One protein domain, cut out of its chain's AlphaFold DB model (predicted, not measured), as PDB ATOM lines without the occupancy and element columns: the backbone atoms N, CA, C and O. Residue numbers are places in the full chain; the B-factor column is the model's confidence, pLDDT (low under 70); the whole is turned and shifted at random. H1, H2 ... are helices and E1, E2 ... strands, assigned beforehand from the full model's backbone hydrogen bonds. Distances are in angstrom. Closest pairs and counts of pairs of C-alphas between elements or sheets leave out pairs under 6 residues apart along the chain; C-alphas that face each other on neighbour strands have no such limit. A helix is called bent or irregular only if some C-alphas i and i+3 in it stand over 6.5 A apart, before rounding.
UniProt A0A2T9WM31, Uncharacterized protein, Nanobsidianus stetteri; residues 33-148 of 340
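AT A GLANCE: This is residues 33 to 148 of the 340 residues of an uncharacterized protein of Nanobsidianus stetteri (UniProt A0A2T9WM31). A small, twisted four-stranded sheet makes one end of a rounded domain, and five helices gather at the other, with H4 in their middle. H1, H2 and H3 follow one another round H4 on three sides, while H5 crosses H4 and reaches back to the sheet's E3. The printed part has 116 residues, with five named helices and four named strands in the order E1 H1 H2 H3 E2 H4 H5 E3 E4; the sheet runs E2 E1 E4 E3 and is mixed. The class is mixed, helices and strands, and the whole is compact, with a radius of gyration of the C-alphas of 13.3 A and spans of 37 by 31 by 25 A.

HOW THE PARTS SIT: In the sheet, E1, residues 37 to 41, is parallel to E4, residues 141 to 145, at 22 degrees, with N 39 and O 142 at 2.8 A. On the other side of E1, edge strand E2, residues 82 to 85, is also parallel to it, with N 85 and O 40 at 2.7 A. E4 and edge strand E3, residues 133 to 136, are an antiparallel hairpin, with N 143 and O 134 at 2.8 A. H4, residues 90 to 105, is the hub and only grazes the sheet, with residues 90 to 94. It touches H5, residues 110 to 127, at a steep tilt of 63 degrees, opposite ways; the closest C-alphas are those of Ile 98 and Leu 113, 6.0 A apart. H5 only grazes the sheet, with residues 120 to 125. H3, residues 71 to 79, touches H4 about perpendicular at 83 degrees, closest at the C-alphas of Leu 77 and Gly 96, 6.1 A. H1, residues 45 to 56, touches H5 at a shallow tilt of 26 degrees, opposite ways, closest at the C-alphas of Leu 47 and Val 122, 5.8 A. H2, residues 59 to 68, only just touches H4, with 3 pairs of C-alphas within 8 A, the closest those of Leu 66 and Ile 95, 7.3 A. E1, H1 H2 H3 and E2 form a strand-helix-strand unit, two parallel neighbour strands with helices between. Every O i to N i+4 pair is within hydrogen-bond range in H1, H2, H3 and H4; in H5 10 of 14 are.

IN THESE COORDINATES: E1 begins at C-alpha 37 (-12.438, -23.403, -13.239) and E4 ends at C-alpha 145 (-23.727, -27.569, -5.403). H5 spans 23.7 A, H4 22.3 A and H1 16.9 A. H5 has a kink of 30 degrees near residue 118 and is only just irregular, with C-alphas 120 and 123 6.9 A apart.

THE WHOLE: The C-alphas farthest apart are those of Glu 68 and Arg 130, 38.7 A. The printed part has no cut, and its links between named elements are tight. Mean pLDDT of the printed part is 86.4; residues 33 to 34 and 70 to 79 are under 70.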
ATOM      1  N   ASN A  33      -8.873 -12.245 -11.866       60.72
ATOM      2  CA  ASN A  33      -7.582 -12.855 -11.606       60.72
ATOM      3  C   ASN A  33      -7.664 -14.371 -11.886       60.72
ATOM      4  O   ASN A  33      -8.140 -15.113 -11.032       60.72
ATOM      5  N   LYS A  34      -7.095 -14.796 -13.026       63.12
ATOM      6  CA  LYS A  34      -6.840 -16.180 -13.494       63.12
ATOM      7  C   LYS A  34      -7.952 -16.874 -14.293       63.12
ATOM      8  O   LYS A  34      -9.107 -16.462 -14.302       63.12
ATOM      9  N   ASP A  35      -7.548 -17.952 -14.970       76.56
ATOM     10  CA  ASP A  35      -8.427 -18.931 -15.609       76.56
ATOM     11  C   ASP A  35      -9.201 -19.694 -14.527       76.56
ATOM     12  O   ASP A  35      -8.776 -20.746 -14.048       76.56
ATOM     13  N   ILE A  36     -10.330 -19.119 -14.107       86.75
ATOM     14  CA  ILE A  36     -11.266 -19.750 -13.175       86.75
ATOM     15  C   ILE A  36     -11.696 -21.097 -13.756       86.75
ATOM     16  O   ILE A  36     -11.803 -21.244 -14.978       86.75
ATOM     17  N   ARG A  37     -11.933 -22.076 -12.884       90.62
ATOM     18  CA  ARG A  37     -12.438 -23.403 -13.239       90.62
ATOM     19  C   ARG A  37     -13.741 -23.693 -12.513       90.62
ATOM     20  O   ARG A  37     -13.890 -23.389 -11.335       90.62
ATOM     21  N   LEU A  38     -14.670 -24.334 -13.205       94.00
ATOM     22  CA  LEU A  38     -15.950 -24.741 -12.645       94.00
ATOM     23  C   LEU A  38     -15.875 -26.168 -12.098       94.00
ATOM     24  O   LEU A  38     -15.360 -27.086 -12.752       94.00
ATOM     25  N   ARG A  39     -16.441 -26.362 -10.910       94.38
ATOM     26  CA  ARG A  39     -16.621 -27.648 -10.236       94.38
ATOM     27  C   ARG A  39     -18.097 -27.827  -9.910       94.38
ATOM     28  O   ARG A  39     -18.650 -27.081  -9.113       94.38
ATOM     29  N   VAL A  40     -18.746 -28.817 -10.513       95.94
ATOM     30  CA  VAL A  40     -20.167 -29.101 -10.256       95.94
ATOM     31  C   VAL A  40     -20.261 -30.306  -9.331       95.94
ATOM     32  O   VAL A  40     -19.964 -31.423  -9.742       95.94
ATOM     33  N   LEU A  41     -20.642 -30.093  -8.077       95.06
ATOM     34  CA  LEU A  41     -20.889 -31.150  -7.100       95.06
ATOM     35  C   LEU A  41     -22.315 -31.674  -7.300       95.06
ATOM     36  O   LEU A  41     -23.267 -30.973  -6.965       95.06
ATOM     37  N   LYS A  42     -22.471 -32.913  -7.796       94.69
ATOM     38  CA  LYS A  42     -23.802 -33.513  -8.044       94.69
ATOM     39  C   LYS A  42     -24.658 -33.609  -6.773       94.69
ATOM     40  O   LYS A  42     -25.881 -33.647  -6.865       94.69
ATOM     41  N   SER A  43     -24.031 -33.715  -5.600       92.06
ATOM     42  CA  SER A  43     -24.727 -33.675  -4.314       92.06
ATOM     43  C   SER A  43     -23.847 -33.120  -3.203       92.06
ATOM     44  O   SER A  43     -22.663 -33.447  -3.101       92.06
ATOM     45  N   SER A  44     -24.469 -32.350  -2.315       90.94
ATOM     46  CA  SER A  44     -23.909 -31.905  -1.041       90.94
ATOM     47  C   SER A  44     -23.378 -33.047  -0.153       90.94
ATOM     48  O   SER A  44     -22.402 -32.843   0.569       90.94
ATOM     49  N   ASN A  45     -23.924 -34.266  -0.253       91.75
ATOM     50  CA  ASN A  45     -23.463 -35.435   0.514       91.75
ATOM     51  C   ASN A  45     -22.024 -35.860   0.169       91.75
ATOM     52  O   ASN A  45     -21.299 -36.356   1.035       91.75
ATOM     53  N   LEU A  46     -21.569 -35.587  -1.061       93.31
ATOM     54  CA  LEU A  46     -20.206 -35.900  -1.510       93.31
ATOM     55  C   LEU A  46     -19.139 -35.178  -0.678       93.31
ATOM     56  O   LEU A  46     -18.001 -35.630  -0.595       93.31
ATOM     57  N   LEU A  47     -19.490 -34.062  -0.037       90.25
ATOM     58  CA  LEU A  47     -18.572 -33.318   0.823       90.25
ATOM     59  C   LEU A  47     -18.304 -34.050   2.134       90.25
ATOM     60  O   LEU A  47     -17.176 -34.023   2.624       90.25
ATOM     61  N   GLN A  48     -19.316 -34.726   2.686       91.12
ATOM     62  CA  GLN A  48     -19.131 -35.564   3.866       91.12
ATOM     63  C   GLN A  48     -18.311 -36.809   3.515       91.12
ATOM     64  O   GLN A  48     -17.420 -37.188   4.271       91.12
ATOM     65  N   GLU A  49     -18.543 -37.403   2.344       93.19
ATOM     66  CA  GLU A  49     -17.712 -38.501   1.841       93.19
ATOM     67  C   GLU A  49     -16.259 -38.067   1.629       93.19
ATOM     68  O   GLU A  49     -15.338 -38.773   2.038       93.19
ATOM     69  N   LEU A  50     -16.035 -36.880   1.059       93.50
ATOM     70  CA  LEU A  50     -14.701 -36.314   0.882       93.50
ATOM     71  C   LEU A  50     -14.025 -36.028   2.228       93.50
ATOM     72  O   LEU A  50     -12.844 -36.328   2.397       93.50
ATOM     73  N   TYR A  51     -14.766 -35.488   3.199       93.56
ATOM     74  CA  TYR A  51     -14.281 -35.289   4.566       93.56
ATOM     75  C   TYR A  51     -13.797 -36.607   5.181       93.56
ATOM     76  O   TYR A  51     -12.675 -36.695   5.690       93.56
ATOM     77  N   ASP A  52     -14.637 -37.638   5.110       92.12
ATOM     78  CA  ASP A  52     -14.356 -38.970   5.633       92.12
ATOM     79  C   ASP A  52     -13.164 -39.616   4.929       92.12
ATOM     80  O   ASP A  52     -12.305 -40.201   5.594       92.12
ATOM     81  N   MET A  53     -13.091 -39.469   3.604       90.75
ATOM     82  CA  MET A  53     -11.977 -39.932   2.788       90.75
ATOM     83  C   MET A  53     -10.684 -39.297   3.289       90.75
ATOM     84  O   MET A  53      -9.810 -40.019   3.748       90.75
ATOM     85  N   ILE A  54     -10.599 -37.966   3.348       92.06
ATOM     86  CA  ILE A  54      -9.402 -37.244   3.813       92.06
ATOM     87  C   ILE A  54      -8.964 -37.686   5.219       92.06
ATOM     88  O   ILE A  54      -7.768 -37.765   5.501       92.06
ATOM     89  N   LYS A  55      -9.911 -37.976   6.119       89.00
ATOM     90  CA  LYS A  55      -9.603 -38.402   7.494       89.00
ATOM     91  C   LYS A  55      -9.118 -39.845   7.609       89.00
ATOM     92  O   LYS A  55      -8.386 -40.142   8.551       89.00
ATOM     93  N   LYS A  56      -9.555 -40.729   6.712       87.69
ATOM     94  CA  LYS A  56      -9.282 -42.175   6.768       87.69
ATOM     95  C   LYS A  56      -8.188 -42.622   5.794       87.69
ATOM     96  O   LYS A  56      -7.693 -43.733   5.937       87.69
ATOM     97  N   TYR A  57      -7.844 -41.795   4.808       80.88
ATOM     98  CA  TYR A  57      -6.959 -42.173   3.709       80.88
ATOM     99  C   TYR A  57      -5.513 -42.414   4.173       80.88
ATOM    100  O   TYR A  57      -4.951 -41.612   4.924       80.88
ATOM    101  N   ASP A  58      -4.888 -43.490   3.686       83.62
ATOM    102  CA  ASP A  58      -3.486 -43.796   3.969       83.62
ATOM    103  C   ASP A  58      -2.553 -42.847   3.195       83.62
ATOM    104  O   ASP A  58      -2.511 -42.810   1.964       83.62
ATOM    105  N   ILE A  59      -1.775 -42.055   3.931       84.12
ATOM    106  CA  ILE A  59      -0.866 -41.052   3.363       84.12
ATOM    107  C   ILE A  59       0.216 -41.690   2.483       84.12
ATOM    108  O   ILE A  59       0.659 -41.073   1.513       84.12
ATOM    109  N   TYR A  60       0.688 -42.888   2.830       82.31
ATOM    110  CA  TYR A  60       1.713 -43.582   2.061       82.31
ATOM    111  C   TYR A  60       1.147 -44.070   0.728       82.31
ATOM    112  O   TYR A  60       1.769 -43.829  -0.307       82.31
ATOM    113  N   GLU A  61      -0.057 -44.647   0.742       83.12
ATOM    114  CA  GLU A  61      -0.786 -45.024  -0.474       83.12
ATOM    115  C   GLU A  61      -1.007 -43.797  -1.371       83.12
ATOM    116  O   GLU A  61      -0.654 -43.825  -2.546       83.12
ATOM    117  N   LEU A  62      -1.439 -42.661  -0.805       82.75
ATOM    118  CA  LEU A  62      -1.668 -41.437  -1.586       82.75
ATOM    119  C   LEU A  62      -0.393 -40.937  -2.261       82.75
ATOM    120  O   LEU A  62      -0.414 -40.475  -3.400       82.75
ATOM    121  N   LYS A  63       0.735 -41.001  -1.548       81.62
ATOM    122  CA  LYS A  63       2.036 -40.614  -2.099       81.62
ATOM    123  C   LYS A  63       2.453 -41.533  -3.239       81.62
ATOM    124  O   LYS A  63       3.003 -41.035  -4.218       81.62
ATOM    125  N   GLN A  64       2.219 -42.840  -3.120       81.50
ATOM    126  CA  GLN A  64       2.484 -43.780  -4.208       81.50
ATOM    127  C   GLN A  64       1.614 -43.451  -5.416       81.50
ATOM    128  O   GLN A  64       2.143 -43.258  -6.506       81.50
ATOM    129  N   GLU A  65       0.318 -43.238  -5.213       80.31
ATOM    130  CA  GLU A  65      -0.590 -42.889  -6.301       80.31
ATOM    131  C   GLU A  65      -0.245 -41.570  -6.978       80.31
ATOM    132  O   GLU A  65      -0.244 -41.498  -8.198       80.31
ATOM    133  N   LEU A  66       0.121 -40.530  -6.231       78.88
ATOM    134  CA  LEU A  66       0.570 -39.266  -6.822       78.88
ATOM    135  C   LEU A  66       1.836 -39.422  -7.675       78.88
ATOM    136  O   LEU A  66       2.048 -38.630  -8.593       78.88
ATOM    137  N   ASN A  67       2.678 -40.414  -7.373       75.31
ATOM    138  CA  ASN A  67       3.871 -40.729  -8.157       75.31
ATOM    139  C   ASN A  67       3.562 -41.638  -9.360       75.31
ATOM    140  O   ASN A  67       4.275 -41.578 -10.361       75.31
ATOM    141  N   GLU A  68       2.530 -42.478  -9.261       73.31
ATOM    142  CA  GLU A  68       2.123 -43.445 -10.288       73.31
ATOM    143  C   GLU A  68       1.104 -42.878 -11.282       73.31
ATOM    144  O   GLU A  68       1.073 -43.288 -12.446       73.31
ATOM    145  N   ILE A  69       0.280 -41.918 -10.857       70.50
ATOM    146  CA  ILE A  69      -0.706 -41.274 -11.712       70.50
ATOM    147  C   ILE A  69       0.028 -40.573 -12.845       70.50
ATOM    148  O   ILE A  69       0.839 -39.664 -12.654       70.50
ATOM    149  N   GLY A  70      -0.299 -41.004 -14.062       61.81
ATOM    150  CA  GLY A  70       0.269 -40.439 -15.269       61.81
ATOM    151  C   GLY A  70       0.099 -38.925 -15.274       61.81
ATOM    152  O   GLY A  70      -1.007 -38.409 -15.109       61.81
ATOM    153  N   LYS A  71       1.200 -38.212 -15.532       63.44
ATOM    154  CA  LYS A  71       1.242 -36.751 -15.698       63.44
ATOM    155  C   LYS A  71       0.114 -36.230 -16.606       63.44
ATOM    156  O   LYS A  71      -0.392 -35.142 -16.382       63.44
ATOM    157  N   SER A  72      -0.338 -37.040 -17.566       63.66
ATOM    158  CA  SER A  72      -1.473 -36.764 -18.453       63.66
ATOM    159  C   SER A  72      -2.835 -36.629 -17.756       63.66
ATOM    160  O   SER A  72      -3.640 -35.813 -18.191       63.66
ATOM    161  N   LEU A  73      -3.119 -37.400 -16.697       66.56
ATOM    162  CA  LEU A  73      -4.379 -37.309 -15.944       66.56
ATOM    163  C   LEU A  73      -4.414 -36.040 -15.087       66.56
ATOM    164  O   LEU A  73      -5.402 -35.313 -15.088       66.56
ATOM    165  N   LEU A  74      -3.303 -35.747 -14.414       67.44
ATOM    166  CA  LEU A  74      -3.147 -34.550 -13.586       67.44
ATOM    167  C   LEU A  74      -3.131 -33.281 -14.442       67.44
ATOM    168  O   LEU A  74      -3.753 -32.285 -14.085       67.44
ATOM    169  N   GLU A  75      -2.500 -33.337 -15.619       63.88
ATOM    170  CA  GLU A  75      -2.592 -32.262 -16.603       63.88
ATOM    171  C   GLU A  75      -4.027 -32.066 -17.104       63.88
ATOM    172  O   GLU A  75      -4.449 -30.920 -17.224       63.88
ATOM    173  N   ARG A  76      -4.793 -33.140 -17.347       68.88
ATOM    174  CA  ARG A  76      -6.212 -33.044 -17.732       68.88
ATOM    175  C   ARG A  76      -7.040 -32.351 -16.646       68.88
ATOM    176  O   ARG A  76      -7.652 -31.331 -16.925       68.88
ATOM    177  N   LEU A  77      -6.963 -32.818 -15.398       66.38
ATOM    178  CA  LEU A  77      -7.683 -32.214 -14.264       66.38
ATOM    179  C   LEU A  77      -7.284 -30.751 -14.016       66.38
ATOM    180  O   LEU A  77      -8.104 -29.933 -13.604       66.38
ATOM    181  N   SER A  78      -6.026 -30.401 -14.305       62.81
ATOM    182  CA  SER A  78      -5.551 -29.021 -14.188       62.81
ATOM    183  C   SER A  78      -6.034 -28.095 -15.312       62.81
ATOM    184  O   SER A  78      -6.167 -26.898 -15.061       62.81
ATOM    185  N   LYS A  79      -6.292 -28.642 -16.512       66.75
ATOM    186  CA  LYS A  79      -6.652 -27.913 -17.743       66.75
ATOM    187  C   LYS A  79      -8.155 -27.894 -18.026       66.75
ATOM    188  O   LYS A  79      -8.592 -27.086 -18.839       66.75
ATOM    189  N   ASP A  80      -8.931 -28.779 -17.405       71.81
ATOM    190  CA  ASP A  80     -10.374 -28.828 -17.610       71.81
ATOM    191  C   ASP A  80     -11.050 -27.622 -16.937       71.81
ATOM    192  O   ASP A  80     -11.163 -27.525 -15.708       71.81
ATOM    193  N   ASP A  81     -11.544 -26.717 -17.785       82.81
ATOM    194  CA  ASP A  81     -12.342 -25.547 -17.407       82.81
ATOM    195  C   ASP A  81     -13.604 -25.923 -16.619       82.81
ATOM    196  O   ASP A  81     -14.121 -25.095 -15.870       82.81
ATOM    197  N   VAL A  82     -14.111 -27.148 -16.796       91.50
ATOM    198  CA  VAL A  82     -15.287 -27.672 -16.099       91.50
ATOM    199  C   VAL A  82     -15.075 -29.125 -15.694       91.50
ATOM    200  O   VAL A  82     -14.707 -29.952 -16.525       91.50
ATOM    201  N   TYR A  83     -15.402 -29.454 -14.444       92.06
ATOM    202  CA  TYR A  83     -15.373 -30.821 -13.933       92.06
ATOM    203  C   TYR A  83     -16.627 -31.132 -13.102       92.06
ATOM    204  O   TYR A  83     -16.950 -30.407 -12.161       92.06
ATOM    205  N   ILE A  84     -17.342 -32.210 -13.446       94.06
ATOM    206  CA  ILE A  84     -18.536 -32.674 -12.720       94.06
ATOM    207  C   ILE A  84     -18.129 -33.773 -11.736       94.06
ATOM    208  O   ILE A  84     -17.625 -34.822 -12.140       94.06
ATOM    209  N   ILE A  85     -18.390 -33.550 -10.453       94.50
ATOM    210  CA  ILE A  85     -17.998 -34.398  -9.328       94.50
ATOM    211  C   ILE A  85     -19.197 -35.234  -8.873       94.50
ATOM    212  O   ILE A  85     -20.243 -34.703  -8.506       94.50
ATOM    213  N   ASN A  86     -19.027 -36.552  -8.864       95.31
ATOM    214  CA  ASN A  86     -19.987 -37.549  -8.400       95.31
ATOM    215  C   ASN A  86     -19.271 -38.664  -7.616       95.31
ATOM    216  O   ASN A  86     -18.043 -38.725  -7.591       95.31
ATOM    217  N   GLU A  87     -20.029 -39.583  -7.019       93.75
ATOM    218  CA  GLU A  87     -19.491 -40.687  -6.203       93.75
ATOM    219  C   GLU A  87     -18.386 -41.490  -6.918       93.75
ATOM    220  O   GLU A  87     -17.396 -41.889  -6.308       93.75
ATOM    221  N   LYS A  88     -18.505 -41.693  -8.239       93.50
ATOM    222  CA  LYS A  88     -17.571 -42.532  -9.010       93.50
ATOM    223  C   LYS A  88     -16.217 -41.868  -9.238       93.50
ATOM    224  O   LYS A  88     -15.237 -42.577  -9.446       93.50
ATOM    225  N   ASN A  89     -16.161 -40.537  -9.247       91.75
ATOM    226  CA  ASN A  89     -14.946 -39.777  -9.551       91.75
ATOM    227  C   ASN A  89     -14.496 -38.851  -8.406       91.75
ATOM    228  O   ASN A  89     -13.536 -38.100  -8.579       91.75
ATOM    229  N   LEU A  90     -15.122 -38.940  -7.227       92.25
ATOM    230  CA  LEU A  90     -14.766 -38.152  -6.043       92.25
ATOM    231  C   LEU A  90     -13.302 -38.350  -5.625       92.25
ATOM    232  O   LEU A  90     -12.617 -37.405  -5.239       92.25
ATOM    233  N   ARG A  91     -12.797 -39.581  -5.756       89.38
ATOM    234  CA  ARG A  91     -11.398 -39.918  -5.474       89.38
ATOM    235  C   ARG A  91     -10.429 -39.289  -6.478       89.38
ATOM    236  O   ARG A  91      -9.384 -38.792  -6.079       89.38
ATOM    237  N   GLU A  92     -10.782 -39.293  -7.764       88.19
ATOM    238  CA  GLU A  92      -9.999 -38.623  -8.814       88.19
ATOM    239  C   GLU A  92      -9.940 -37.114  -8.556       88.19
ATOM    240  O   GLU A  92      -8.861 -36.528  -8.606       88.19
ATOM    241  N   PHE A  93     -11.076 -36.513  -8.185       89.69
ATOM    242  CA  PHE A  93     -11.149 -35.112  -7.772       89.69
ATOM    243  C   PHE A  93     -10.219 -34.820  -6.587       89.69
ATOM    244  O   PHE A  93      -9.371 -33.940  -6.685       89.69
ATOM    245  N   TYR A  94     -10.319 -35.597  -5.502       91.31
ATOM    246  CA  TYR A  94      -9.466 -35.431  -4.321       91.31
ATOM    247  C   TYR A  94      -7.973 -35.436  -4.671       91.31
ATOM    248  O   TYR A  94      -7.222 -34.565  -4.230       91.31
ATOM    249  N   ILE A  95      -7.540 -36.382  -5.504       88.06
ATOM    250  CA  ILE A  95      -6.140 -36.474  -5.921       88.06
ATOM    251  C   ILE A  95      -5.736 -35.277  -6.797       88.06
ATOM    252  O   ILE A  95      -4.640 -34.733  -6.628       88.06
ATOM    253  N   GLY A  96      -6.625 -34.831  -7.690       87.31
ATOM    254  CA  GLY A  96      -6.447 -33.610  -8.476       87.31
ATOM    255  C   GLY A  96      -6.233 -32.373  -7.598       87.31
ATOM    256  O   GLY A  96      -5.277 -31.627  -7.815       87.31
ATOM    257  N   GLU A  97      -7.040 -32.206  -6.552       89.44
ATOM    258  CA  GLU A  97      -6.919 -31.088  -5.609       89.44
ATOM    259  C   GLU A  97      -5.600 -31.107  -4.837       89.44
ATOM    260  O   GLU A  97      -4.933 -30.077  -4.695       89.44
ATOM    261  N   ILE A  98      -5.166 -32.287  -4.383       90.62
ATOM    262  CA  ILE A  98      -3.863 -32.440  -3.729       90.62
ATOM    263  C   ILE A  98      -2.735 -32.012  -4.666       90.62
ATOM    264  O   ILE A  98      -1.834 -31.282  -4.249       90.62
ATOM    265  N   TYR A  99      -2.794 -32.414  -5.934       87.06
ATOM    266  CA  TYR A  99      -1.801 -32.029  -6.929       87.06
ATOM    267  C   TYR A  99      -1.767 -30.514  -7.173       87.06
ATOM    268  O   TYR A  99      -0.688 -29.913  -7.167       87.06
ATOM    269  N   LEU A 100      -2.931 -29.880  -7.333       87.19
ATOM    270  CA  LEU A 100      -3.043 -28.434  -7.549       87.19
ATOM    271  C   LEU A 100      -2.505 -27.638  -6.355       87.19
ATOM    272  O   LEU A 100      -1.718 -26.701  -6.516       87.19
ATOM    273  N   LEU A 101      -2.873 -28.036  -5.138       90.38
ATOM    274  CA  LEU A 101      -2.391 -27.394  -3.921       90.38
ATOM    275  C   LEU A 101      -0.888 -27.628  -3.715       90.38
ATOM    276  O   LEU A 101      -0.185 -26.696  -3.323       90.38
ATOM    277  N   LYS A 102      -0.370 -28.820  -4.032       89.81
ATOM    278  CA  LYS A 102       1.073 -29.110  -4.014       89.81
ATOM    279  C   LYS A 102       1.845 -28.129  -4.893       89.81
ATOM    280  O   LYS A 102       2.832 -27.557  -4.435       89.81
ATOM    281  N   GLN A 103       1.377 -27.884  -6.117       86.88
ATOM    282  CA  GLN A 103       1.999 -26.908  -7.018       86.88
ATOM    283  C   GLN A 103       1.931 -25.485  -6.458       86.88
ATOM    284  O   GLN A 103       2.934 -24.774  -6.460       86.88
ATOM    285  N   LYS A 104       0.767 -25.071  -5.947       88.00
ATOM    286  CA  LYS A 104       0.559 -23.699  -5.465       88.00
ATOM    287  C   LYS A 104       1.354 -23.368  -4.206       88.00
ATOM    288  O   LYS A 104       1.853 -22.253  -4.074       88.00
ATOM    289  N   TYR A 105       1.436 -24.308  -3.268       91.50
ATOM    290  CA  TYR A 105       2.110 -24.110  -1.982       91.50
ATOM    291  C   TYR A 105       3.550 -24.629  -1.968       91.50
ATOM    292  O   TYR A 105       4.248 -24.411  -0.981       91.50
ATOM    293  N   ASN A 106       3.997 -25.274  -3.050       91.94
ATOM    294  CA  ASN A 106       5.330 -25.857  -3.183       91.94
ATOM    295  C   ASN A 106       5.692 -26.762  -1.985       91.94
ATOM    296  O   ASN A 106       6.737 -26.598  -1.357       91.94
ATOM    297  N   THR A 107       4.784 -27.681  -1.641       92.12
ATOM    298  CA  THR A 107       4.907 -28.595  -0.492       92.12
ATOM    299  C   THR A 107       4.485 -30.013  -0.872       92.12
ATOM    300  O   THR A 107       3.509 -30.207  -1.595       92.12
ATOM    301  N   ASP A 108       5.216 -31.003  -0.357       87.94
ATOM    302  CA  ASP A 108       4.899 -32.436  -0.454       87.94
ATOM    303  C   ASP A 108       4.261 -32.985   0.837       87.94
ATOM    304  O   ASP A 108       4.044 -34.197   0.979       87.94
ATOM    305  N   ASP A 109       3.976 -32.110   1.810       92.12
ATOM    306  CA  ASP A 109       3.307 -32.496   3.046       92.12
ATOM    307  C   ASP A 109       1.808 -32.718   2.804       92.12
ATOM    308  O   ASP A 109       0.988 -31.801   2.838       92.12
ATOM    309  N   ILE A 110       1.444 -33.982   2.599       90.75
ATOM    310  CA  ILE A 110       0.058 -34.426   2.422       90.75
ATOM    311  C   ILE A 110      -0.851 -33.997   3.580       90.75
ATOM    312  O   ILE A 110      -2.005 -33.655   3.336       90.75
ATOM    313  N   ASN A 111      -0.370 -33.966   4.828       92.25
ATOM    314  CA  ASN A 111      -1.202 -33.518   5.948       92.25
ATOM    315  C   ASN A 111      -1.523 -32.032   5.826       92.25
ATOM    316  O   ASN A 111      -2.653 -31.609   6.084       92.25
ATOM    317  N   GLU A 112      -0.539 -31.234   5.416       94.31
ATOM    318  CA  GLU A 112      -0.741 -29.818   5.144       94.31
ATOM    319  C   GLU A 112      -1.761 -29.619   4.014       94.31
ATOM    320  O   GLU A 112      -2.702 -28.838   4.168       94.31
ATOM    321  N   LEU A 113      -1.617 -30.354   2.908       94.19
ATOM    322  CA  LEU A 113      -2.511 -30.274   1.749       94.19
ATOM    323  C   LEU A 113      -3.943 -30.718   2.094       94.19
ATOM    324  O   LEU A 113      -4.894 -29.996   1.792       94.19
ATOM    325  N   ASN A 114      -4.102 -31.815   2.834       94.56
ATOM    326  CA  ASN A 114      -5.390 -32.282   3.354       94.56
ATOM    327  C   ASN A 114      -6.075 -31.228   4.223       94.56
ATOM    328  O   ASN A 114      -7.257 -30.933   4.045       94.56
ATOM    329  N   ASN A 115      -5.327 -30.606   5.137       94.31
ATOM    330  CA  ASN A 115      -5.858 -29.533   5.972       94.31
ATOM    331  C   ASN A 115      -6.324 -28.333   5.137       94.31
ATOM    332  O   ASN A 115      -7.301 -27.681   5.508       94.31
ATOM    333  N   LYS A 116      -5.669 -28.040   4.006       95.06
ATOM    334  CA  LYS A 116      -6.099 -26.978   3.086       95.06
ATOM    335  C   LYS A 116      -7.384 -27.344   2.342       95.06
ATOM    336  O   LYS A 116      -8.275 -26.501   2.316       95.06
ATOM    337  N   ILE A 117      -7.526 -28.568   1.820       94.31
ATOM    338  CA  ILE A 117      -8.783 -29.023   1.185       94.31
ATOM    339  C   ILE A 117      -9.938 -28.927   2.183       94.31
ATOM    340  O   ILE A 117     -10.979 -28.336   1.890       94.31
ATOM    341  N   LEU A 118      -9.733 -29.431   3.403       94.06
ATOM    342  CA  LEU A 118     -10.744 -29.349   4.454       94.06
ATOM    343  C   LEU A 118     -11.119 -27.899   4.769       94.06
ATOM    344  O   LEU A 118     -12.298 -27.575   4.880       94.06
ATOM    345  N   LYS A 119     -10.124 -27.021   4.911       93.31
ATOM    346  CA  LYS A 119     -10.329 -25.621   5.291       93.31
ATOM    347  C   LYS A 119     -11.006 -24.791   4.201       93.31
ATOM    348  O   LYS A 119     -11.838 -23.957   4.547       93.31
ATOM    349  N   TYR A 120     -10.603 -24.953   2.943       91.12
ATOM    350  CA  TYR A 120     -11.000 -24.055   1.856       91.12
ATOM    351  C   TYR A 120     -12.157 -24.583   1.010       91.12
ATOM    352  O   TYR A 120     -12.885 -23.769   0.463       91.12
ATOM    353  N   ILE A 121     -12.349 -25.902   0.933       91.06
ATOM    354  CA  ILE A 121     -13.374 -26.516   0.077       91.06
ATOM    355  C   ILE A 121     -14.455 -27.167   0.945       91.06
ATOM    356  O   ILE A 121     -15.616 -26.778   0.904       91.06
ATOM    357  N   VAL A 122     -14.085 -28.127   1.793       92.19
ATOM    358  CA  VAL A 122     -15.073 -28.997   2.457       92.19
ATOM    359  C   VAL A 122     -15.846 -28.277   3.564       92.19
ATOM    360  O   VAL A 122     -17.074 -28.225   3.545       92.19
ATOM    361  N   LEU A 123     -15.144 -27.711   4.550       91.06
ATOM    362  CA  LEU A 123     -15.784 -27.104   5.720       91.06
ATOM    363  C   LEU A 123     -16.650 -25.883   5.382       91.06
ATOM    364  O   LEU A 123     -17.704 -25.764   6.005       91.06
ATOM    365  N   PRO A 124     -16.265 -24.975   4.463       88.44
ATOM    366  CA  PRO A 124     -17.118 -23.845   4.109       88.44
ATOM    367  C   PRO A 124     -18.454 -24.281   3.491       88.44
ATOM    368  O   PRO A 124     -19.495 -23.798   3.929       88.44
ATOM    369  N   ILE A 125     -18.449 -25.251   2.566       84.69
ATOM    370  CA  ILE A 125     -19.682 -25.708   1.904       84.69
ATOM    371  C   ILE A 125     -20.572 -26.513   2.866       84.69
ATOM    372  O   ILE A 125     -21.795 -26.355   2.853       84.69
ATOM    373  N   ILE A 126     -19.984 -27.340   3.745       85.81
ATOM    374  CA  ILE A 126     -20.744 -28.070   4.778       85.81
ATOM    375  C   ILE A 126     -21.394 -27.099   5.770       85.81
ATOM    376  O   ILE A 126     -22.554 -27.268   6.122       85.81
ATOM    377  N   LYS A 127     -20.667 -26.074   6.228       85.00
ATOM    378  CA  LYS A 127     -21.177 -25.138   7.246       85.00
ATOM    379  C   LYS A 127     -22.233 -24.173   6.716       85.00
ATOM    380  O   LYS A 127     -22.998 -23.644   7.517       85.00
ATOM    381  N   ASN A 128     -22.256 -23.920   5.410       80.62
ATOM    382  CA  ASN A 128     -23.240 -23.054   4.777       80.62
ATOM    383  C   ASN A 128     -24.190 -23.876   3.896       80.62
ATOM    384  O   ASN A 128     -24.064 -23.895   2.675       80.62
ATOM    385  N   GLU A 129     -25.152 -24.560   4.520       76.31
ATOM    386  CA  GLU A 129     -26.145 -25.410   3.835       76.31
ATOM    387  C   GLU A 129     -27.120 -24.644   2.923       76.31
ATOM    388  O   GLU A 129     -27.879 -25.253   2.164       76.31
ATOM    389  N   ARG A 130     -27.105 -23.309   3.002       78.31
ATOM    390  CA  ARG A 130     -27.916 -22.416   2.169       78.31
ATOM    391  C   ARG A 130     -27.183 -21.909   0.930       78.31
ATOM    392  O   ARG A 130     -27.838 -21.363   0.060       78.31
ATOM    393  N   ALA A 131     -25.864 -22.068   0.839       84.44
ATOM    394  CA  ALA A 131     -25.122 -21.621  -0.332       84.44
ATOM    395  C   ALA A 131     -25.220 -22.641  -1.474       84.44
ATOM    396  O   ALA A 131     -24.944 -23.832  -1.273       84.44
ATOM    397  N   ASP A 132     -25.570 -22.142  -2.659       91.44
ATOM    398  CA  ASP A 132     -25.595 -22.898  -3.916       91.44
ATOM    399  C   ASP A 132     -24.218 -23.020  -4.557       91.44
ATOM    400  O   ASP A 132     -24.003 -23.891  -5.399       91.44
ATOM    401  N   GLY A 133     -23.278 -22.171  -4.144       92.00
ATOM    402  CA  GLY A 133     -21.922 -22.173  -4.645       92.00
ATOM    403  C   GLY A 133     -20.880 -21.796  -3.601       92.00
ATOM    404  O   GLY A 133     -21.184 -21.521  -2.439       92.00
ATOM    405  N   LEU A 134     -19.620 -21.894  -4.019       92.50
ATOM    406  CA  LEU A 134     -18.474 -21.397  -3.273       92.50
ATOM    407  C   LEU A 134     -17.321 -21.063  -4.210       92.50
ATOM    408  O   LEU A 134     -16.873 -21.899  -4.995       92.50
ATOM    409  N   SER A 135     -16.730 -19.903  -3.986       91.38
ATOM    410  CA  SER A 135     -15.497 -19.484  -4.637       91.38
ATOM    411  C   SER A 135     -14.266 -19.789  -3.796       91.38
ATOM    412  O   SER A 135     -14.153 -19.393  -2.635       91.38
ATOM    413  N   VAL A 136     -13.293 -20.465  -4.403       89.62
ATOM    414  CA  VAL A 136     -12.050 -20.896  -3.758       89.62
ATOM    415  C   VAL A 136     -10.862 -20.244  -4.455       89.62
ATOM    416  O   VAL A 136     -10.264 -20.776  -5.390       89.62
ATOM    417  N   SER A 137     -10.447 -19.075  -3.963       84.62
ATOM    418  CA  SER A 137      -9.305 -18.321  -4.516       84.62
ATOM    419  C   SER A 137      -7.963 -19.064  -4.397       84.62
ATOM    420  O   SER A 137      -6.996 -18.791  -5.123       84.62
ATOM    421  N   GLN A 138      -7.871 -20.044  -3.490       84.00
ATOM    422  CA  GLN A 138      -6.702 -20.909  -3.352       84.00
ATOM    423  C   GLN A 138      -6.578 -21.916  -4.491       84.00
ATOM    424  O   GLN A 138      -5.464 -22.343  -4.747       84.00
ATOM    425  N   THR A 139      -7.622 -22.247  -5.228       82.88
ATOM    426  CA  THR A 139      -7.521 -23.153  -6.382       82.88
ATOM    427  C   THR A 139      -8.095 -22.541  -7.651       82.88
ATOM    428  O   THR A 139      -8.012 -23.170  -8.697       82.88
ATOM    429  N   GLU A 140      -8.552 -21.285  -7.584       86.62
ATOM    430  CA  GLU A 140      -9.164 -20.564  -8.709       86.62
ATOM    431  C   GLU A 140     -10.375 -21.316  -9.240       86.62
ATOM    432  O   GLU A 140     -10.526 -21.561 -10.433       86.62
ATOM    433  N   GLU A 141     -11.223 -21.731  -8.306       90.81
ATOM    434  CA  GLU A 141     -12.364 -22.584  -8.585       90.81
ATOM    435  C   GLU A 141     -13.654 -21.966  -8.085       90.81
ATOM    436  O   GLU A 141     -13.693 -21.362  -7.014       90.81
ATOM    437  N   ILE A 142     -14.707 -22.176  -8.863       93.69
ATOM    438  CA  ILE A 142     -16.087 -21.974  -8.455       93.69
ATOM    439  C   ILE A 142     -16.714 -23.351  -8.319       93.69
ATOM    440  O   ILE A 142     -16.731 -24.137  -9.268       93.69
ATOM    441  N   PHE A 143     -17.231 -23.633  -7.135       94.81
ATOM    442  CA  PHE A 143     -18.044 -24.798  -6.858       94.81
ATOM    443  C   PHE A 143     -19.512 -24.420  -7.000       94.81
ATOM    444  O   PHE A 143     -19.925 -23.397  -6.471       94.81
ATOM    445  N   ILE A 144     -20.288 -25.261  -7.675       96.56
ATOM    446  CA  ILE A 144     -21.751 -25.215  -7.699       96.56
ATOM    447  C   ILE A 144     -22.258 -26.528  -7.111       96.56
ATOM    448  O   ILE A 144     -21.847 -27.608  -7.541       96.56
ATOM    449  N   VAL A 145     -23.126 -26.437  -6.110       95.31
ATOM    450  CA  VAL A 145     -23.727 -27.569  -5.403       95.31
ATOM    451  C   VAL A 145     -25.106 -27.824  -6.002       95.31
ATOM    452  O   VAL A 145     -26.074 -27.134  -5.694       95.31
ATOM    453  N   GLU A 146     -25.192 -28.798  -6.901       94.81
ATOM    454  CA  GLU A 146     -26.331 -28.945  -7.810       94.81
ATOM    455  C   GLU A 146     -27.652 -29.266  -7.105       94.81
ATOM    456  O   GLU A 146     -28.692 -28.737  -7.490       94.81
ATOM    457  N   ASP A 147     -27.638 -30.111  -6.072       92.00
ATOM    458  CA  ASP A 147     -28.856 -30.461  -5.332       92.00
ATOM    459  C   ASP A 147     -29.446 -29.259  -4.575       92.00
ATOM    460  O   ASP A 147     -30.669 -29.117  -4.509       92.00
ATOM    461  N   ARG A 148     -28.595 -28.358  -4.068       92.88
ATOM    462  CA  ARG A 148     -29.009 -27.088  -3.447       92.88
ATOM    463  C   ARG A 148     -29.523 -26.097  -4.486       92.88
ATOM    464  O   ARG A 148     -30.645 -25.614  -4.338       92.88
TER     465      ARG A 148